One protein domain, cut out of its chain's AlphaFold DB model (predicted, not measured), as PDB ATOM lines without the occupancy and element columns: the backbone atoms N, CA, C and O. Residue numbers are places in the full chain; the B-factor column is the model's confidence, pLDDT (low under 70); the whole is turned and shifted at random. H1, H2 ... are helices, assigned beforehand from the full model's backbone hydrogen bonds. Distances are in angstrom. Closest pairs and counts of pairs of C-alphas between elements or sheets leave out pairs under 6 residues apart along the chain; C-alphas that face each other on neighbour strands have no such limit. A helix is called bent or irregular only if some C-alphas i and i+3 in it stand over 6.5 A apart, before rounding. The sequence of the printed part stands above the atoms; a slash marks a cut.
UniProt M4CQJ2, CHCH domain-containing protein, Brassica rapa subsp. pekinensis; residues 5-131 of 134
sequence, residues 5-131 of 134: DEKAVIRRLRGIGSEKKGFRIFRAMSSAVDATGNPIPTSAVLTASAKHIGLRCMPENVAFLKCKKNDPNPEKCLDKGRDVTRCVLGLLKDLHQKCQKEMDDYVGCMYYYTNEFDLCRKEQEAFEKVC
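What this domain is: This is residues 5 to 131 of the 134 residues of the protein "CHCH domain-containing protein" of Brassica rapa subsp. pekinensis (UniProt M4CQJ2). Two helical hairpins, the longer H5 and H6 and the shorter H7 and H8, meet at a corner, with H4 crossing H6 and short H3 packed on H7. From this body residues 5 to 22, with H1 and part of H2, stick out as an arm that adds to the length. The printed part has 127 residues, with eight named helices in the order H1 to H8 and no named strand; the class is all helix. It is loose, with a radius of gyration of the C-alphas of 18.4 A, and elongated, spanning 63 by 33 by 25 A.

How they stand to each other: The longest helix, H6, residues 74 to 98, has a kink of 40 degrees near residue 81 and is irregular, with C-alphas 76 and 79 7.8 A apart. H5, residues 58 to 70, touches H6 in a hairpin, opposite ways at a shallow tilt of 19 degrees; the closest C-alphas, of Glu 60 and Val 84, are 5.1 A apart. H4, residues 50 to 56, touches residues 87 to 91 of H6 at 79 degrees, about perpendicular, with C-alphas 53 and 88 closest at 6.4 A. H6 and the hub, H7, residues 100 to 112, only just touch, and only at the corner by their link, with 3 pairs of C-alphas within 8 A; those of His 96 and Met 103 are closest, at 6.4 A. H8, residues 121 to 130, forms a hairpin with H7, opposite ways at a shallow tilt of 20 degrees, with the closest C-alphas, of Glu 102 and Phe 127, 4.9 A apart. H3, residues 43 to 48, touches H7 at a steep tilt of 54 degrees, opposite ways; C-alphas 44 and 111 are closest, at 5.2 A. H2, residues 19 to 27, touches residues 104 to 108 of H7 about perpendicular, at 77 degrees, with C-alphas 27 and 108 closest at 6.0 A. H1, residues 5 to 13, touches no helix. Every O i to N i+4 pair is within hydrogen-bond range in H1, H2, H3, H4, H5, H7 and H8, and 18 of 21 are in H6.

Where its parts are: H6 measures 34.7 A from C-alpha 74 at (-20.724, -31.529, -33.453) to C-alpha 98; H5 measures 18.3 A, H7 18.1 A and H8 14.4 A. H1 begins at C-alpha 5 (-0.568, 11.851, 4.161), and H8 ends at C-alpha 130 (-30.740, 2.521, -20.012).

The domain as a whole: The two C-alphas farthest apart, of Asp 5 and Lys 76, are 64.9 A apart. The printed part has no cut, and the link from H2 to H3, residues 28 to 42, is long. Residues 69 to 75 stand free too. The mean pLDDT of the printed part is 85.0, and residues 5 to 30 are under 70.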
ATOM      1  N   ASP A   5      -1.352  12.154   5.370       38.34
ATOM      2  CA  ASP A   5      -0.568  11.851   4.161       38.34
ATOM      3  C   ASP A   5      -1.286  10.947   3.147       38.34
ATOM      4  O   ASP A   5      -1.133  11.118   1.935       38.34
ATOM      5  N   GLU A   6      -2.162  10.042   3.592       38.31
ATOM      6  CA  GLU A   6      -2.820   9.090   2.684       38.31
ATOM      7  C   GLU A   6      -3.844   9.776   1.758       38.31
ATOM      8  O   GLU A   6      -3.936   9.487   0.560       38.31
ATOM      9  N   LYS A   7      -4.549  10.800   2.263       42.38
ATOM     10  CA  LYS A   7      -5.475  11.603   1.446       42.38
ATOM     11  C   LYS A   7      -4.749  12.475   0.418       42.38
ATOM     12  O   LYS A   7      -5.332  12.783  -0.624       42.38
ATOM     13  N   ALA A   8      -3.492  12.851   0.664       35.88
ATOM     14  CA  ALA A   8      -2.701  13.660  -0.263       35.88
ATOM     15  C   ALA A   8      -2.234  12.850  -1.487       35.88
ATOM     16  O   ALA A   8      -2.265  13.364  -2.610       35.88
ATOM     17  N   VAL A   9      -1.901  11.568  -1.300       46.16
ATOM     18  CA  VAL A   9      -1.544  10.647  -2.396       46.16
ATOM     19  C   VAL A   9      -2.759  10.356  -3.283       46.16
ATOM     20  O   VAL A   9      -2.686  10.513  -4.504       46.16
ATOM     21  N   ILE A  10      -3.918  10.065  -2.681       48.12
ATOM     22  CA  ILE A  10      -5.167   9.816  -3.425       48.12
ATOM     23  C   ILE A  10      -5.615  11.067  -4.203       48.12
ATOM     24  O   ILE A  10      -6.138  10.966  -5.316       48.12
ATOM     25  N   ARG A  11      -5.388  12.271  -3.660       42.31
ATOM     26  CA  ARG A  11      -5.750  13.530  -4.331       42.31
ATOM     27  C   ARG A  11      -4.793  13.895  -5.474       42.31
ATOM     28  O   ARG A  11      -5.241  14.528  -6.428       42.31
ATOM     29  N   ARG A  12      -3.526  13.457  -5.434       38.94
ATOM     30  CA  ARG A  12      -2.569  13.608  -6.551       38.94
ATOM     31  C   ARG A  12      -2.871  12.684  -7.731       38.94
ATOM     32  O   ARG A  12      -2.706  13.123  -8.865       38.94
ATOM     33  N   LEU A  13      -3.396  11.480  -7.494       43.06
ATOM     34  CA  LEU A  13      -3.851  10.595  -8.580       43.06
ATOM     35  C   LEU A  13      -5.058  11.180  -9.336       43.06
ATOM     36  O   LEU A  13      -5.127  11.090 -10.553       43.06
ATOM     37  N   ARG A  14      -5.942  11.926  -8.658       47.44
ATOM     38  CA  ARG A  14      -7.091  12.601  -9.302       47.44
ATOM     39  C   ARG A  14      -6.732  13.860 -10.112       47.44
ATOM     40  O   ARG A  14      -7.621  14.449 -10.726       47.44
ATOM     41  N   GLY A  15      -5.472  14.305 -10.092       35.28
ATOM     42  CA  GLY A  15      -5.024  15.566 -10.698       35.28
ATOM     43  C   GLY A  15      -4.397  15.452 -12.089       35.28
ATOM     44  O   GLY A  15      -4.124  16.477 -12.711       35.28
ATOM     45  N   ILE A  16      -4.166  14.245 -12.611       41.84
ATOM     46  CA  ILE A  16      -3.520  14.074 -13.914       41.84
ATOM     47  C   ILE A  16      -4.607  13.912 -14.979       41.84
ATOM     48  O   ILE A  16      -5.225  12.858 -15.117       41.84
ATOM     49  N   GLY A  17      -4.798  14.934 -15.815       36.72
ATOM     50  CA  GLY A  17      -5.629  14.886 -17.032       36.72
ATOM     51  C   GLY A  17      -5.193  13.849 -18.092       36.72
ATOM     52  O   GLY A  17      -5.616  13.944 -19.243       36.72
ATOM     53  N   SER A  18      -4.360  12.874 -17.717       37.78
ATOM     54  CA  SER A  18      -3.927  11.721 -18.508       37.78
ATOM     55  C   SER A  18      -4.891  10.536 -18.375       37.78
ATOM     56  O   SER A  18      -5.109   9.830 -19.352       37.78
ATOM     57  N   GLU A  19      -5.578  10.375 -17.236       40.81
ATOM     58  CA  GLU A  19      -6.509   9.251 -17.009       40.81
ATOM     59  C   GLU A  19      -7.708   9.305 -17.974       40.81
ATOM     60  O   GLU A  19      -8.079   8.313 -18.596       40.81
ATOM     61  N   LYS A  20      -8.231  10.511 -18.242       43.19
ATOM     62  CA  LYS A  20      -9.277  10.729 -19.258       43.19
ATOM     63  C   LYS A  20      -8.768  10.580 -20.695       43.19
ATOM     64  O   LYS A  20      -9.563  10.277 -21.579       43.19
ATOM     65  N   LYS A  21      -7.479  10.832 -20.955       40.50
ATOM     66  CA  LYS A  21      -6.871  10.695 -22.291       40.50
ATOM     67  C   LYS A  21      -6.576   9.232 -22.615       40.50
ATOM     68  O   LYS A  21      -6.938   8.796 -23.700       40.50
ATOM     69  N   GLY A  22      -6.025   8.471 -21.668       44.28
ATOM     70  CA  GLY A  22      -5.853   7.021 -21.781       44.28
ATOM     71  C   GLY A  22      -7.193   6.305 -21.939       44.28
ATOM     72  O   GLY A  22      -7.367   5.552 -22.890       44.28
ATOM     73  N   PHE A  23      -8.185   6.652 -21.109       48.75
ATOM     74  CA  PHE A  23      -9.550   6.134 -21.242       48.75
ATOM     75  C   PHE A  23     -10.193   6.505 -22.589       48.75
ATOM     76  O   PHE A  23     -10.857   5.676 -23.196       48.75
ATOM     77  N   ARG A  24      -9.962   7.717 -23.121       48.62
ATOM     78  CA  ARG A  24     -10.460   8.115 -24.456       48.62
ATOM     79  C   ARG A  24      -9.798   7.357 -25.610       48.62
ATOM     80  O   ARG A  24     -10.491   7.068 -26.578       48.62
ATOM     81  N   ILE A  25      -8.500   7.057 -25.529       50.12
ATOM     82  CA  ILE A  25      -7.794   6.271 -26.557       50.12
ATOM     83  C   ILE A  25      -8.241   4.804 -26.501       50.12
ATOM     84  O   ILE A  25      -8.552   4.232 -27.539       50.12
ATOM     85  N   PHE A  26      -8.377   4.222 -25.306       49.66
ATOM     86  CA  PHE A  26      -8.931   2.872 -25.140       49.66
ATOM     87  C   PHE A  26     -10.386   2.771 -25.615       49.66
ATOM     88  O   PHE A  26     -10.739   1.822 -26.306       49.66
ATOM     89  N   ARG A  27     -11.215   3.785 -25.339       51.12
ATOM     90  CA  ARG A  27     -12.617   3.840 -25.787       51.12
ATOM     91  C   ARG A  27     -12.772   3.809 -27.311       51.12
ATOM     92  O   ARG A  27     -13.784   3.324 -27.797       51.12
ATOM     93  N   ALA A  28     -11.777   4.273 -28.069       50.62
ATOM     94  CA  ALA A  28     -11.780   4.179 -29.531       50.62
ATOM     95  C   ALA A  28     -11.500   2.754 -30.060       50.62
ATOM     96  O   ALA A  28     -11.743   2.489 -31.232       50.62
ATOM     97  N   MET A  29     -11.008   1.839 -29.216       57.19
ATOM     98  CA  MET A  29     -10.587   0.481 -29.591       57.19
ATOM     99  C   MET A  29     -11.537  -0.628 -29.107       57.19
ATOM    100  O   MET A  29     -11.262  -1.800 -29.351       57.19
ATOM    101  N   SER A  30     -12.649  -0.287 -28.447       66.19
ATOM    102  CA  SER A  30     -13.535  -1.256 -27.775       66.19
ATOM    103  C   SER A  30     -15.014  -1.117 -28.158       66.19
ATOM    104  O   SER A  30     -15.884  -1.300 -27.312       66.19
ATOM    105  N   SER A  31     -15.316  -0.774 -29.415       77.62
ATOM    106  CA  SER A  31     -16.711  -0.728 -29.882       77.62
ATOM    107  C   SER A  31     -17.317  -2.133 -29.972       77.62
ATOM    108  O   SER A  31     -16.626  -3.095 -30.320       77.62
ATOM    109  N   ALA A  32     -18.616  -2.256 -29.681       84.75
ATOM    110  CA  ALA A  32     -19.327  -3.533 -29.785       84.75
ATOM    111  C   ALA A  32     -19.688  -3.944 -31.231       84.75
ATOM    112  O   ALA A  32     -20.166  -5.063 -31.457       84.75
ATOM    113  N   VAL A  33     -19.469  -3.064 -32.214       88.00
ATOM    114  CA  VAL A  33     -19.779  -3.289 -33.635       88.00
ATOM    115  C   VAL A  33     -18.589  -2.986 -34.546       88.00
ATOM    116  O   VAL A  33     -17.646  -2.295 -34.165       88.00
ATOM    117  N   ASP A  34     -18.640  -3.499 -35.774       88.94
ATOM    118  CA  ASP A  34     -17.706  -3.145 -36.840       88.94
ATOM    119  C   ASP A  34     -18.034  -1.783 -37.478       88.94
ATOM    120  O   ASP A  34     -19.041  -1.141 -37.174       88.94
ATOM    121  N   ALA A  35     -17.192  -1.344 -38.420       85.00
ATOM    122  CA  ALA A  35     -17.378  -0.081 -39.140       85.00
ATOM    123  C   ALA A  35     -18.693  -0.009 -39.948       85.00
ATOM    124  O   ALA A  35     -19.116   1.077 -40.337       85.00
ATOM    125  N   THR A  36     -19.337  -1.150 -40.207       87.69
ATOM    126  CA  THR A  36     -20.622  -1.254 -40.913       87.69
ATOM    127  C   THR A  36     -21.818  -1.404 -39.964       87.69
ATOM    128  O   THR A  36     -22.959  -1.484 -40.417       87.69
ATOM    129  N   GLY A  37     -21.582  -1.410 -38.647       84.50
ATOM    130  CA  GLY A  37     -22.609  -1.552 -37.618       84.50
ATOM    131  C   GLY A  37     -23.057  -2.993 -37.360       84.50
ATOM    132  O   GLY A  37     -24.099  -3.193 -36.729       84.50
ATOM    133  N   ASN A  38     -22.320  -4.004 -37.834       89.56
ATOM    134  CA  ASN A  38     -22.591  -5.395 -37.471       89.56
ATOM    135  C   ASN A  38     -21.947  -5.727 -36.117       89.56
ATOM    136  O   ASN A  38     -20.812  -5.320 -35.869       89.56
ATOM    137  N   PRO A  39     -22.632  -6.477 -35.240       90.75
ATOM    138  CA  PRO A  39     -22.091  -6.832 -33.933       90.75
ATOM    139  C   PRO A  39     -20.871  -7.746 -34.062       90.75
ATOM    140  O   PRO A  39     -20.930  -8.770 -34.746       90.75
ATOM    141  N   ILE A  40     -19.793  -7.406 -33.353       92.75
ATOM    142  CA  ILE A  40     -18.597  -8.247 -33.246       92.75
ATOM    143  C   ILE A  40     -18.677  -8.997 -31.909       92.75
ATOM    144  O   ILE A  40     -18.544  -8.373 -30.855       92.75
ATOM    145  N   PRO A  41     -18.869 -10.328 -31.902       94.25
ATOM    146  CA  PRO A  41     -19.013 -11.103 -30.673       94.25
ATOM    147  C   PRO A  41     -17.645 -11.379 -30.021       94.25
ATOM    148  O   PRO A  41     -17.232 -12.528 -29.872       94.25
ATOM    149  N   THR A  42     -16.913 -10.325 -29.644       95.38
ATOM    150  CA  THR A  42     -15.703 -10.464 -28.820       95.38
ATOM    151  C   THR A  42     -16.072 -10.958 -27.419       95.38
ATOM    152  O   THR A  42     -17.221 -10.853 -26.983       95.38
ATOM    153  N   SER A  43     -15.091 -11.480 -26.679       95.69
ATOM    154  CA  SER A  43     -15.308 -11.951 -25.305       95.69
ATOM    155  C   SER A  43     -15.889 -10.860 -24.396       95.69
ATOM    156  O   SER A  43     -16.823 -11.141 -23.648       95.69
ATOM    157  N   ALA A  44     -15.414  -9.616 -24.520       96.62
ATOM    158  CA  ALA A  44     -15.930  -8.463 -23.781       96.62
ATOM    159  C   ALA A  44     -17.399  -8.162 -24.106       96.62
ATOM    160  O   ALA A  44     -18.212  -7.998 -23.197       96.62
ATOM    161  N   VAL A  45     -17.763  -8.161 -25.393       97.00
ATOM    162  CA  VAL A  45     -19.142  -7.910 -25.847       97.00
ATOM    163  C   VAL A  45     -20.098  -8.995 -25.353       97.00
ATOM    164  O   VAL A  45     -21.170  -8.686 -24.823       97.00
ATOM    165  N   LEU A  46     -19.709 -10.266 -25.489       97.81
ATOM    166  CA  LEU A  46     -20.517 -11.399 -25.036       97.81
ATOM    167  C   LEU A  46     -20.681 -11.408 -23.514       97.81
ATOM    168  O   LEU A  46     -21.785 -11.651 -23.029       97.81
ATOM    169  N   THR A  47     -19.618 -11.100 -22.764       97.75
ATOM    170  CA  THR A  47     -19.663 -11.097 -21.295       97.75
ATOM    171  C   THR A  47     -20.484  -9.929 -20.753       97.75
ATOM    172  O   THR A  47     -21.349 -10.138 -19.900       97.75
ATOM    173  N   ALA A  48     -20.309  -8.724 -21.305       97.12
ATOM    174  CA  ALA A  48     -21.138  -7.562 -20.978       97.12
ATOM    175  C   ALA A  48     -22.632  -7.835 -21.236       97.12
ATOM    176  O   ALA A  48     -23.495  -7.449 -20.448       97.12
ATOM    177  N   SER A  49     -22.939  -8.564 -22.312       97.12
ATOM    178  CA  SER A  49     -24.312  -8.869 -22.733       97.12
ATOM    179  C   SER A  49     -24.888 -10.148 -22.115       97.12
ATOM    180  O   SER A  49     -26.043 -10.485 -22.384       97.12
ATOM    181  N   ALA A  50     -24.127 -10.873 -21.285       97.56
ATOM    182  CA  ALA A  50     -24.477 -12.222 -20.835       97.56
ATOM    183  C   ALA A  50     -25.846 -12.295 -20.138       97.56
ATOM    184  O   ALA A  50     -26.617 -13.220 -20.396       97.56
ATOM    185  N   LYS A  51     -26.194 -11.294 -19.316       96.81
ATOM    186  CA  LYS A  51     -27.513 -11.230 -18.663       96.81
ATOM    187  C   LYS A  51     -28.656 -11.110 -19.676       96.81
ATOM    188  O   LYS A  51     -29.654 -11.816 -19.555       96.81
ATOM    189  N   HIS A  52     -28.504 -10.267 -20.700       97.25
ATOM    190  CA  HIS A  52     -29.505 -10.127 -21.761       97.25
ATOM    191  C   HIS A  52     -29.618 -11.402 -22.600       97.25
ATOM    192  O   HIS A  52     -30.729 -11.842 -22.890       97.25
ATOM    193  N   ILE A  53     -28.486 -12.025 -22.948       97.81
ATOM    194  CA  ILE A  53     -28.451 -13.293 -23.691       97.81
ATOM    195  C   ILE A  53     -29.186 -14.385 -22.907       97.81
ATOM    196  O   ILE A  53     -30.010 -15.101 -23.473       97.81
ATOM    197  N   GLY A  54     -28.921 -14.478 -21.602       97.00
ATOM    198  CA  GLY A  54     -29.527 -15.466 -20.714       97.00
ATOM    199  C   GLY A  54     -31.045 -15.348 -20.592       97.00
ATOM    200  O   GLY A  54     -31.696 -16.362 -20.375       97.00
ATOM    201  N   LEU A  55     -31.612 -14.151 -20.764       96.75
ATOM    202  CA  LEU A  55     -33.063 -13.934 -20.745       96.75
ATOM    203  C   LEU A  55     -33.691 -14.097 -22.133       96.75
ATOM    204  O   LEU A  55     -34.704 -14.775 -22.283       96.75
ATOM    205  N   ARG A  56     -33.090 -13.486 -23.157       96.81
ATOM    206  CA  ARG A  56     -33.694 -13.354 -24.492       96.81
ATOM    207  C   ARG A  56     -33.474 -14.567 -25.386       96.81
ATOM    208  O   ARG A  56     -34.371 -14.895 -26.149       96.81
ATOM    209  N   CYS A  57     -32.317 -15.218 -25.278       98.12
ATOM    210  CA  CYS A  57     -31.945 -16.388 -26.083       98.12
ATOM    211  C   CYS A  57     -31.951 -17.685 -25.257       98.12
ATOM    212  O   CYS A  57     -31.270 -18.660 -25.583       98.12
ATOM    213  N   MET A  58     -32.676 -17.689 -24.132       97.75
ATOM    214  CA  MET A  58     -32.793 -18.842 -23.238       97.75
ATOM    215  C   MET A  58     -33.312 -20.098 -23.956       97.75
ATOM    216  O   MET A  58     -32.683 -21.149 -23.801       97.75
ATOM    217  N   PRO A  59     -34.389 -20.034 -24.771       98.25
ATOM    218  CA  PRO A  59     -34.920 -21.216 -25.448       98.25
ATOM    219  C   PRO A  59     -33.912 -21.858 -26.407       98.25
ATOM    220  O   PRO A  59     -33.732 -23.079 -26.383       98.25
ATOM    221  N   GLU A  60     -33.216 -21.051 -27.209       98.44
ATOM    222  CA  GLU A  60     -32.208 -21.498 -28.171       98.44
ATOM    223  C   GLU A  60     -31.012 -22.120 -27.445       98.44
ATOM    224  O   GLU A  60     -30.592 -23.232 -27.777       98.44
ATOM    225  N   ASN A  61     -30.509 -21.451 -26.400       98.19
ATOM    226  CA  ASN A  61     -29.385 -21.934 -25.596       98.19
ATOM    227  C   ASN A  61     -29.708 -23.279 -24.934       98.19
ATOM    228  O   ASN A  61     -28.917 -24.222 -25.004       98.19
ATOM    229  N   VAL A  62     -30.889 -23.401 -24.320       98.38
ATOM    230  CA  VAL A  62     -31.327 -24.647 -23.677       98.38
ATOM    231  C   VAL A  62     -31.517 -25.761 -24.705       98.38
ATOM    232  O   VAL A  62     -31.135 -26.901 -24.434       98.38
ATOM    233  N   ALA A  63     -32.073 -25.469 -25.883       97.94
ATOM    234  CA  ALA A  63     -32.230 -26.461 -26.943       97.94
ATOM    235  C   ALA A  63     -30.873 -26.976 -27.451       97.94
ATOM    236  O   ALA A  63     -30.694 -28.187 -27.606       97.94
ATOM    237  N   PHE A  64     -29.896 -26.083 -27.633       98.19
ATOM    238  CA  PHE A  64     -28.534 -26.450 -28.015       98.19
ATOM    239  C   PHE A  64     -27.845 -27.312 -26.945       98.19
ATOM    240  O   PHE A  64     -27.298 -28.369 -27.264       98.19
ATOM    241  N   LEU A  65     -27.940 -26.929 -25.666       97.25
ATOM    242  CA  LEU A  65     -27.364 -27.700 -24.558       97.25
ATOM    243  C   LEU A  65     -28.018 -29.078 -24.397       97.25
ATOM    244  O   LEU A  65     -27.316 -30.062 -24.168       97.25
ATOM    245  N   LYS A  66     -29.344 -29.183 -24.562       97.69
ATOM    246  CA  LYS A  66     -30.050 -30.476 -24.571       97.69
ATOM    247  C   LYS A  66     -29.565 -31.370 -25.710       97.69
ATOM    248  O   LYS A  66     -29.317 -32.548 -25.476       97.69
ATOM    249  N   CYS A  67     -29.381 -30.814 -26.909       97.62
ATOM    250  CA  CYS A  67     -28.838 -31.558 -28.044       97.62
ATOM    251  C   CYS A  67     -27.430 -32.098 -27.740       97.62
ATOM    252  O   CYS A  67     -27.209 -33.302 -27.833       97.62
ATOM    253  N   LYS A  68     -26.515 -31.241 -27.259       96.75
ATOM    254  CA  LYS A  68     -25.134 -31.629 -26.913       96.75
ATOM    255  C   LYS A  68     -25.040 -32.620 -25.752       96.75
ATOM    256  O   LYS A  68     -24.094 -33.398 -25.703       96.75
ATOM    257  N   LYS A  69     -25.999 -32.592 -24.820       97.00
ATOM    258  CA  LYS A  69     -26.100 -33.578 -23.735       97.00
ATOM    259  C   LYS A  69     -26.507 -34.960 -24.254       97.00
ATOM    260  O   LYS A  69     -26.066 -35.957 -23.692       97.00
ATOM    261  N   ASN A  70     -27.346 -35.012 -25.287       95.38
ATOM    262  CA  ASN A  70     -27.833 -36.263 -25.866       95.38
ATOM    263  C   ASN A  70     -26.817 -36.894 -26.825       95.38
ATOM    264  O   ASN A  70     -26.668 -38.112 -26.826       95.38
ATOM    265  N   ASP A  71     -26.131 -36.079 -27.631       92.94
ATOM    266  CA  ASP A  71     -25.126 -36.538 -28.592       92.94
ATOM    267  C   ASP A  71     -23.952 -35.538 -28.663       92.94
ATOM    268  O   ASP A  71     -24.152 -34.357 -28.982       92.94
ATOM    269  N   PRO A  72     -22.707 -35.966 -28.371       91.38
ATOM    270  CA  PRO A  72     -21.549 -35.085 -28.433       91.38
ATOM    271  C   PRO A  72     -21.128 -34.727 -29.866       91.38
ATOM    272  O   PRO A  72     -20.370 -33.760 -30.021       91.38
ATOM    273  N   ASN A  73     -21.603 -35.433 -30.901       93.69
ATOM    274  CA  ASN A  73     -21.236 -35.184 -32.293       93.69
ATOM    275  C   ASN A  73     -21.546 -33.722 -32.690       93.69
ATOM    276  O   ASN A  73     -22.695 -33.281 -32.601       93.69
ATOM    277  N   PRO A  74     -20.539 -32.940 -33.127       90.88
ATOM    278  CA  PRO A  74     -20.724 -31.529 -33.453       90.88
ATOM    279  C   PRO A  74     -21.709 -31.284 -34.605       90.88
ATOM    280  O   PRO A  74     -22.365 -30.245 -34.604       90.88
ATOM    281  N   GLU A  75     -21.862 -32.218 -35.548       95.06
ATOM    282  CA  GLU A  75     -22.725 -32.042 -36.723       95.06
ATOM    283  C   GLU A  75     -24.219 -32.127 -36.389       95.06
ATOM    284  O   GLU A  75     -25.042 -31.448 -37.004       95.06
ATOM    285  N   LYS A  76     -24.577 -32.926 -35.378       95.44
ATOM    286  CA  LYS A  76     -25.972 -33.224 -35.017       95.44
ATOM    287  C   LYS A  76     -26.734 -32.034 -34.445       95.44
ATOM    288  O   LYS A  76     -27.957 -32.030 -34.495       95.44
ATOM    289  N   CYS A  77     -26.016 -31.040 -33.926       96.25
ATOM    290  CA  CYS A  77     -26.590 -29.859 -33.282       96.25
ATOM    291  C   CYS A  77     -26.295 -28.556 -34.045       96.25
ATOM    292  O   CYS A  77     -26.450 -27.473 -33.477       96.25
ATOM    293  N   LEU A  78     -25.827 -28.629 -35.303       97.19
ATOM    294  CA  LEU A  78     -25.458 -27.444 -36.092       97.19
ATOM    295  C   LEU A  78     -26.641 -26.513 -36.355       97.19
ATOM    296  O   LEU A  78     -26.471 -25.296 -36.355       97.19
ATOM    297  N   ASP A  79     -27.833 -27.063 -36.572       97.06
ATOM    298  CA  ASP A  79     -29.070 -26.299 -36.733       97.06
ATOM    299  C   ASP A  79     -29.374 -25.471 -35.473       97.06
ATOM    300  O   ASP A  79     -29.521 -24.252 -35.554       97.06
ATOM    301  N   LYS A  80     -29.329 -26.100 -34.292       97.88
ATOM    302  CA  LYS A  80     -29.537 -25.430 -33.002       97.88
ATOM    303  C   LYS A  80     -28.427 -24.433 -32.681       97.88
ATOM    304  O   LYS A  80     -28.703 -23.366 -32.144       97.88
ATOM    305  N   GLY A  81     -27.185 -24.733 -33.061       97.44
ATOM    306  CA  GLY A  81     -26.069 -23.795 -32.944       97.44
ATOM    307  C   GLY A  81     -26.266 -22.546 -33.810       97.44
ATOM    308  O   GLY A  81     -26.018 -21.433 -33.355       97.44
ATOM    309  N   ARG A  82     -26.778 -22.703 -35.039       98.25
ATOM    310  CA  ARG A  82     -27.143 -21.569 -35.907       98.25
ATOM    311  C   ARG A  82     -28.279 -20.742 -35.312       98.25
ATOM    312  O   ARG A  82     -28.227 -19.519 -35.415       98.25
ATOM    313  N   ASP A  83     -29.268 -21.381 -34.690       98.25
ATOM    314  CA  ASP A  83     -30.376 -20.682 -34.028       98.25
ATOM    315  C   ASP A  83     -29.881 -19.833 -32.843       98.25
ATOM    316  O   ASP A  83     -30.215 -18.649 -32.770       98.25
ATOM    317  N   VAL A  84     -28.998 -20.383 -31.996       98.38
ATOM    318  CA  VAL A  84     -28.326 -19.633 -30.915       98.38
ATOM    319  C   VAL A  84     -27.572 -18.429 -31.474       98.38
ATOM    320  O   VAL A  84     -27.809 -17.298 -31.048       98.38
ATOM    321  N   THR A  85     -26.698 -18.643 -32.460       97.94
ATOM    322  CA  THR A  85     -25.892 -17.563 -33.046       97.94
ATOM    323  C   THR A  85     -26.769 -16.484 -33.679       97.94
ATOM    324  O   THR A  85     -26.500 -15.297 -33.504       97.94
ATOM    325  N   ARG A  86     -27.852 -16.866 -34.368       98.12
ATOM    326  CA  ARG A  86     -28.807 -15.913 -34.951       98.12
ATOM    327  C   ARG A  86     -29.477 -15.067 -33.868       98.12
ATOM    328  O   ARG A  86     -29.541 -13.849 -34.029       98.12
ATOM    329  N   CYS A  87     -29.943 -15.689 -32.784       98.38
ATOM    330  CA  CYS A  87     -30.555 -14.968 -31.669       98.38
ATOM    331  C   CYS A  87     -29.564 -13.990 -31.027       98.38
ATOM    332  O   CYS A  87     -29.868 -12.805 -30.891       98.38
ATOM    333  N   VAL A  88     -28.357 -14.461 -30.698       98.12
ATOM    334  CA  VAL A  88     -27.336 -13.652 -30.020       98.12
ATOM    335  C   VAL A  88     -26.886 -12.480 -30.889       98.12
ATOM    336  O   VAL A  88     -26.872 -11.354 -30.406       98.12
ATOM    337  N   LEU A  89     -26.575 -12.689 -32.172       97.31
ATOM    338  CA  LEU A  89     -26.184 -11.583 -33.056       97.31
ATOM    339  C   LEU A  89     -27.327 -10.576 -33.249       97.31
ATOM    340  O   LEU A  89     -27.086  -9.370 -33.239       97.31
ATOM    341  N   GLY A  90     -28.573 -11.042 -33.368       96.25
ATOM    342  CA  GLY A  90     -29.739 -10.156 -33.408       96.25
ATOM    343  C   GLY A  90     -29.867  -9.303 -32.143       96.25
ATOM    344  O   GLY A  90     -30.067  -8.093 -32.231       96.25
ATOM    345  N   LEU A  91     -29.676  -9.916 -30.973       96.69
ATOM    346  CA  LEU A  91     -29.699  -9.231 -29.683       96.69
ATOM    347  C   LEU A  91     -28.568  -8.208 -29.543       96.69
ATOM    348  O   LEU A  91     -28.826  -7.082 -29.129       96.69
ATOM    349  N   LEU A  92     -27.329  -8.568 -29.890       96.44
ATOM    350  CA  LEU A  92     -26.187  -7.652 -29.802       96.44
ATOM    351  C   LEU A  92     -26.401  -6.411 -30.675       96.44
ATOM    352  O   LEU A  92     -26.112  -5.295 -30.246       96.44
ATOM    353  N   LYS A  93     -26.968  -6.597 -31.873       94.88
ATOM    354  CA  LYS A  93     -27.341  -5.488 -32.754       94.88
ATOM    355  C   LYS A  93     -28.407  -4.588 -32.120       94.88
ATOM    356  O   LYS A  93     -28.261  -3.370 -32.153       94.88
ATOM    357  N   ASP A  94     -29.448  -5.172 -31.528       94.44
ATOM    358  CA  ASP A  94     -30.531  -4.430 -30.866       94.44
ATOM    359  C   ASP A  94     -30.035  -3.625 -29.651       94.44
ATOM    360  O   ASP A  94     -30.360  -2.445 -29.508       94.44
ATOM    361  N   LEU A  95     -29.193  -4.234 -28.807       94.88
ATOM    362  CA  LEU A  95     -28.592  -3.575 -27.642       94.88
ATOM    363  C   LEU A  95     -27.724  -2.387 -28.057       94.88
ATOM    364  O   LEU A  95     -27.879  -1.296 -27.507       94.88
ATOM    365  N   HIS A  96     -26.866  -2.572 -29.061       92.88
ATOM    366  CA  HIS A  96     -26.000  -1.501 -29.539       92.88
ATOM    367  C   HIS A  96     -26.800  -0.368 -30.197       92.88
ATOM    368  O   HIS A  96     -26.439   0.790 -30.055       92.88
ATOM    369  N   GLN A  97     -27.914  -0.658 -30.876       92.44
ATOM    370  CA  GLN A  97     -28.766   0.387 -31.459       92.44
ATOM    371  C   GLN A  97     -29.523   1.210 -30.409       92.44
ATOM    372  O   GLN A  97     -29.709   2.411 -30.593       92.44
ATOM    373  N   LYS A  98     -29.974   0.583 -29.317       92.75
ATOM    374  CA  LYS A  98     -30.785   1.250 -28.284       92.75
ATOM    375  C   LYS A  98     -29.951   1.937 -27.208       92.75
ATOM    376  O   LYS A  98     -30.333   3.001 -26.731       92.75
ATOM    377  N   CYS A  99     -28.836   1.326 -26.822       94.31
ATOM    378  CA  CYS A  99     -28.044   1.700 -25.650       94.31
ATOM    379  C   CYS A  99     -26.563   1.839 -26.006       94.31
ATOM    380  O   CYS A  99     -25.698   1.460 -25.219       94.31
ATOM    381  N   GLN A 100     -26.282   2.361 -27.207       91.44
ATOM    382  CA  GLN A 100     -24.951   2.403 -27.814       91.44
ATOM    383  C   GLN A 100     -23.864   2.870 -26.847       91.44
ATOM    384  O   GLN A 100     -22.887   2.169 -26.604       91.44
ATOM    385  N   LYS A 101     -24.045   4.068 -26.281       93.88
ATOM    386  CA  LYS A 101     -23.007   4.739 -25.503       93.88
ATOM    387  C   LYS A 101     -22.676   3.958 -24.232       93.88
ATOM    388  O   LYS A 101     -21.507   3.754 -23.931       93.88
ATOM    389  N   GLU A 102     -23.690   3.549 -23.479       95.56
ATOM    390  CA  GLU A 102     -23.515   2.813 -22.227       95.56
ATOM    391  C   GLU A 102     -23.010   1.387 -22.475       95.56
ATOM    392  O   GLU A 102     -22.199   0.892 -21.697       95.56
ATOM    393  N   MET A 103     -23.433   0.751 -23.574       94.94
ATOM    394  CA  MET A 103     -22.913  -0.550 -23.989       94.94
ATOM    395  C   MET A 103     -21.425  -0.464 -24.336       94.94
ATOM    396  O   MET A 103     -20.651  -1.265 -23.823       94.94
ATOM    397  N   ASP A 104     -21.007   0.516 -25.142       94.56
ATOM    398  CA  ASP A 104     -19.596   0.717 -25.496       94.56
ATOM    399  C   ASP A 104     -18.743   1.054 -24.260       94.56
ATOM    400  O   ASP A 104     -17.634   0.542 -24.113       94.56
ATOM    401  N   ASP A 105     -19.258   1.876 -23.337       95.50
ATOM    402  CA  ASP A 105     -18.564   2.204 -22.085       95.50
ATOM    403  C   ASP A 105     -18.360   0.934 -21.222       95.50
ATOM    404  O   ASP A 105     -17.270   0.705 -20.689       95.50
ATOM    405  N   TYR A 106     -19.376   0.066 -21.133       96.56
ATOM    406  CA  TYR A 106     -19.301  -1.182 -20.372       96.56
ATOM    407  C   TYR A 106     -18.424  -2.245 -21.040       96.56
ATOM    408  O   TYR A 106     -17.596  -2.868 -20.372       96.56
ATOM    409  N   VAL A 107     -18.533  -2.411 -22.360       96.19
ATOM    410  CA  VAL A 107     -17.661  -3.295 -23.147       96.19
ATOM    411  C   VAL A 107     -16.208  -2.834 -23.064       96.19
ATOM    412  O   VAL A 107     -15.320  -3.669 -22.906       96.19
ATOM    413  N   GLY A 108     -15.951  -1.526 -23.096       95.06
ATOM    414  CA  GLY A 108     -14.616  -0.967 -22.897       95.06
ATOM    415  C   GLY A 108     -14.028  -1.321 -21.531       95.06
ATOM    416  O   GLY A 108     -12.873  -1.742 -21.453       95.06
ATOM    417  N   CYS A 109     -14.829  -1.228 -20.466       96.19
ATOM    418  CA  CYS A 109     -14.411  -1.666 -19.134       96.19
ATOM    419  C   CYS A 109     -14.112  -3.173 -19.100       96.19
ATOM    420  O   CYS A 109     -13.042  -3.580 -18.645       96.19
ATOM    421  N   MET A 110     -15.008  -3.991 -19.661       96.38
ATOM    422  CA  MET A 110     -14.834  -5.445 -19.752       96.38
ATOM    423  C   MET A 110     -13.584  -5.836 -20.536       96.38
ATOM    424  O   MET A 110     -12.865  -6.747 -20.138       96.38
ATOM    425  N   TYR A 111     -13.288  -5.131 -21.624       95.50
ATOM    426  CA  TYR A 111     -12.070  -5.348 -22.390       95.50
ATOM    427  C   TYR A 111     -10.819  -5.004 -21.569       95.50
ATOM    428  O   TYR A 111      -9.876  -5.791 -21.532       95.50
ATOM    429  N   TYR A 112     -10.819  -3.862 -20.874       94.50
ATOM    430  CA  TYR A 112      -9.672  -3.404 -20.086       94.50
ATOM    431  C   TYR A 112      -9.370  -4.315 -18.888       94.50
ATOM    432  O   TYR A 112      -8.216  -4.666 -18.648       94.50
ATOM    433  N   TYR A 113     -10.406  -4.743 -18.165       94.88
ATOM    434  CA  TYR A 113     -10.276  -5.604 -16.989       94.88
ATOM    435  C   TYR A 113     -10.464  -7.094 -17.297       94.88
ATOM    436  O   TYR A 113     -10.704  -7.881 -16.389       94.88
ATOM    437  N   THR A 114     -10.340  -7.504 -18.567       95.19
ATOM    438  CA  THR A 114     -10.388  -8.918 -18.992       95.19
ATOM    439  C   THR A 114     -11.611  -9.666 -18.437       95.19
ATOM    440  O   THR A 114     -11.511 -10.778 -17.930       95.19
ATOM    441  N   ASN A 115     -12.790  -9.060 -18.570       95.25
ATOM    442  CA  ASN A 115     -14.084  -9.593 -18.143       95.25
ATOM    443  C   ASN A 115     -14.307  -9.698 -16.620       95.25
ATOM    444  O   ASN A 115     -15.200 -10.428 -16.189       95.25
ATOM    445  N   GLU A 116     -13.546  -8.963 -15.801       97.12
ATOM    446  CA  GLU A 116     -13.753  -8.921 -14.349       97.12
ATOM    447  C   GLU A 116     -14.927  -8.004 -13.967       97.12
ATOM    448  O   GLU A 116     -14.849  -6.773 -14.038       97.12
ATOM    449  N   PHE A 117     -16.040  -8.604 -13.540       96.69
ATOM    450  CA  PHE A 117     -17.281  -7.876 -13.286       96.69
ATOM    451  C   PHE A 117     -17.195  -6.898 -12.111       96.69
ATOM    452  O   PHE A 117     -17.811  -5.830 -12.161       96.69
ATOM    453  N   ASP A 118     -16.464  -7.251 -11.054       96.88
ATOM    454  CA  ASP A 118     -16.405  -6.440  -9.832       96.88
ATOM    455  C   ASP A 118     -15.717  -5.089 -10.058       96.88
ATOM    456  O   ASP A 118     -16.018  -4.113  -9.369       96.88
ATOM    457  N   LEU A 119     -14.877  -4.996 -11.090       96.69
ATOM    458  CA  LEU A 119     -14.187  -3.769 -11.481       96.69
ATOM    459  C   LEU A 119     -15.035  -2.859 -12.388       96.69
ATOM    460  O   LEU A 119     -14.697  -1.690 -12.549       96.69
ATOM    461  N   CYS A 120     -16.152  -3.361 -12.926       96.81
ATOM    462  CA  CYS A 120     -16.988  -2.675 -13.922       96.81
ATOM    463  C   CYS A 120     -18.442  -2.443 -13.473       96.81
ATOM    464  O   CYS A 120     -19.315  -2.178 -14.303       96.81
ATOM    465  N   ARG A 121     -18.740  -2.546 -12.166       97.56
ATOM    466  CA  ARG A 121     -20.116  -2.422 -11.633       97.56
ATOM    467  C   ARG A 121     -20.774  -1.082 -11.946       97.56
ATOM    468  O   ARG A 121     -21.971  -1.031 -12.201       97.56
ATOM    469  N   LYS A 122     -19.996  -0.004 -11.987       97.62
ATOM    470  CA  LYS A 122     -20.501   1.335 -12.298       97.62
ATOM    471  C   LYS A 122     -21.009   1.432 -13.741       97.62
ATOM    472  O   LYS A 122     -22.091   1.963 -13.985       97.62
ATOM    473  N   GLU A 123     -20.229   0.942 -14.699       97.75
ATOM    474  CA  GLU A 123     -20.592   0.902 -16.114       97.75
ATOM    475  C   GLU A 123     -21.745  -0.081 -16.346       97.75
ATOM    476  O   GLU A 123     -22.666   0.226 -17.101       97.75
ATOM    477  N   GLN A 124     -21.751  -1.204 -15.623       97.50
ATOM    478  CA  GLN A 124     -22.853  -2.160 -15.627       97.50
ATOM    479  C   GLN A 124     -24.178  -1.523 -15.191       97.50
ATOM    480  O   GLN A 124     -25.178  -1.657 -15.890       97.50
ATOM    481  N   GLU A 125     -24.205  -0.827 -14.052       97.19
ATOM    482  CA  GLU A 125     -25.408  -0.156 -13.547       97.19
ATOM    483  C   GLU A 125     -25.912   0.912 -14.524       97.19
ATOM    484  O   GLU A 125     -27.117   1.037 -14.748       97.19
ATOM    485  N   ALA A 126     -24.998   1.669 -15.140       97.12
ATOM    486  CA  ALA A 126     -25.348   2.653 -16.160       97.12
ATOM    487  C   ALA A 126     -25.978   1.991 -17.395       97.12
ATOM    488  O   ALA A 126     -27.001   2.471 -17.889       97.12
ATOM    489  N   PHE A 127     -25.407   0.877 -17.854       97.12
ATOM    490  CA  PHE A 127     -25.938   0.100 -18.967       97.12
ATOM    491  C   PHE A 127     -27.311  -0.499 -18.649       97.12
ATOM    492  O   PHE A 127     -28.255  -0.265 -19.399       97.12
ATOM    493  N   GLU A 128     -27.470  -1.171 -17.508       96.25
ATOM    494  CA  GLU A 128     -28.736  -1.803 -17.102       96.25
ATOM    495  C   GLU A 128     -29.847  -0.775 -16.816       96.25
ATOM    496  O   GLU A 128     -31.032  -1.071 -16.975       96.25
ATOM    497  N   LYS A 129     -29.494   0.464 -16.451       96.19
ATOM    498  CA  LYS A 129     -30.463   1.557 -16.286       96.19
ATOM    499  C   LYS A 129     -31.078   2.010 -17.612       96.19
ATOM    500  O   LYS A 129     -32.265   2.329 -17.648       96.19
ATOM    501  N   VAL A 130     -30.280   2.086 -18.678       95.81
ATOM    502  CA  VAL A 130     -30.740   2.521 -20.012       95.81
ATOM    503  C   VAL A 130     -31.315   1.342 -20.802       95.81
ATOM    504  O   VAL A 130     -32.319   1.490 -21.498       95.81
ATOM    505  N   CYS A 131     -30.728   0.160 -20.627       94.69
ATOM    506  CA  CYS A 131     -31.146  -1.112 -21.200       94.69
ATOM    507  C   CYS A 131     -31.610  -2.065 -20.084       94.69
ATOM    508  O   CYS A 131     -30.862  -2.950 -19.668       94.69
TER     509      CYS A 131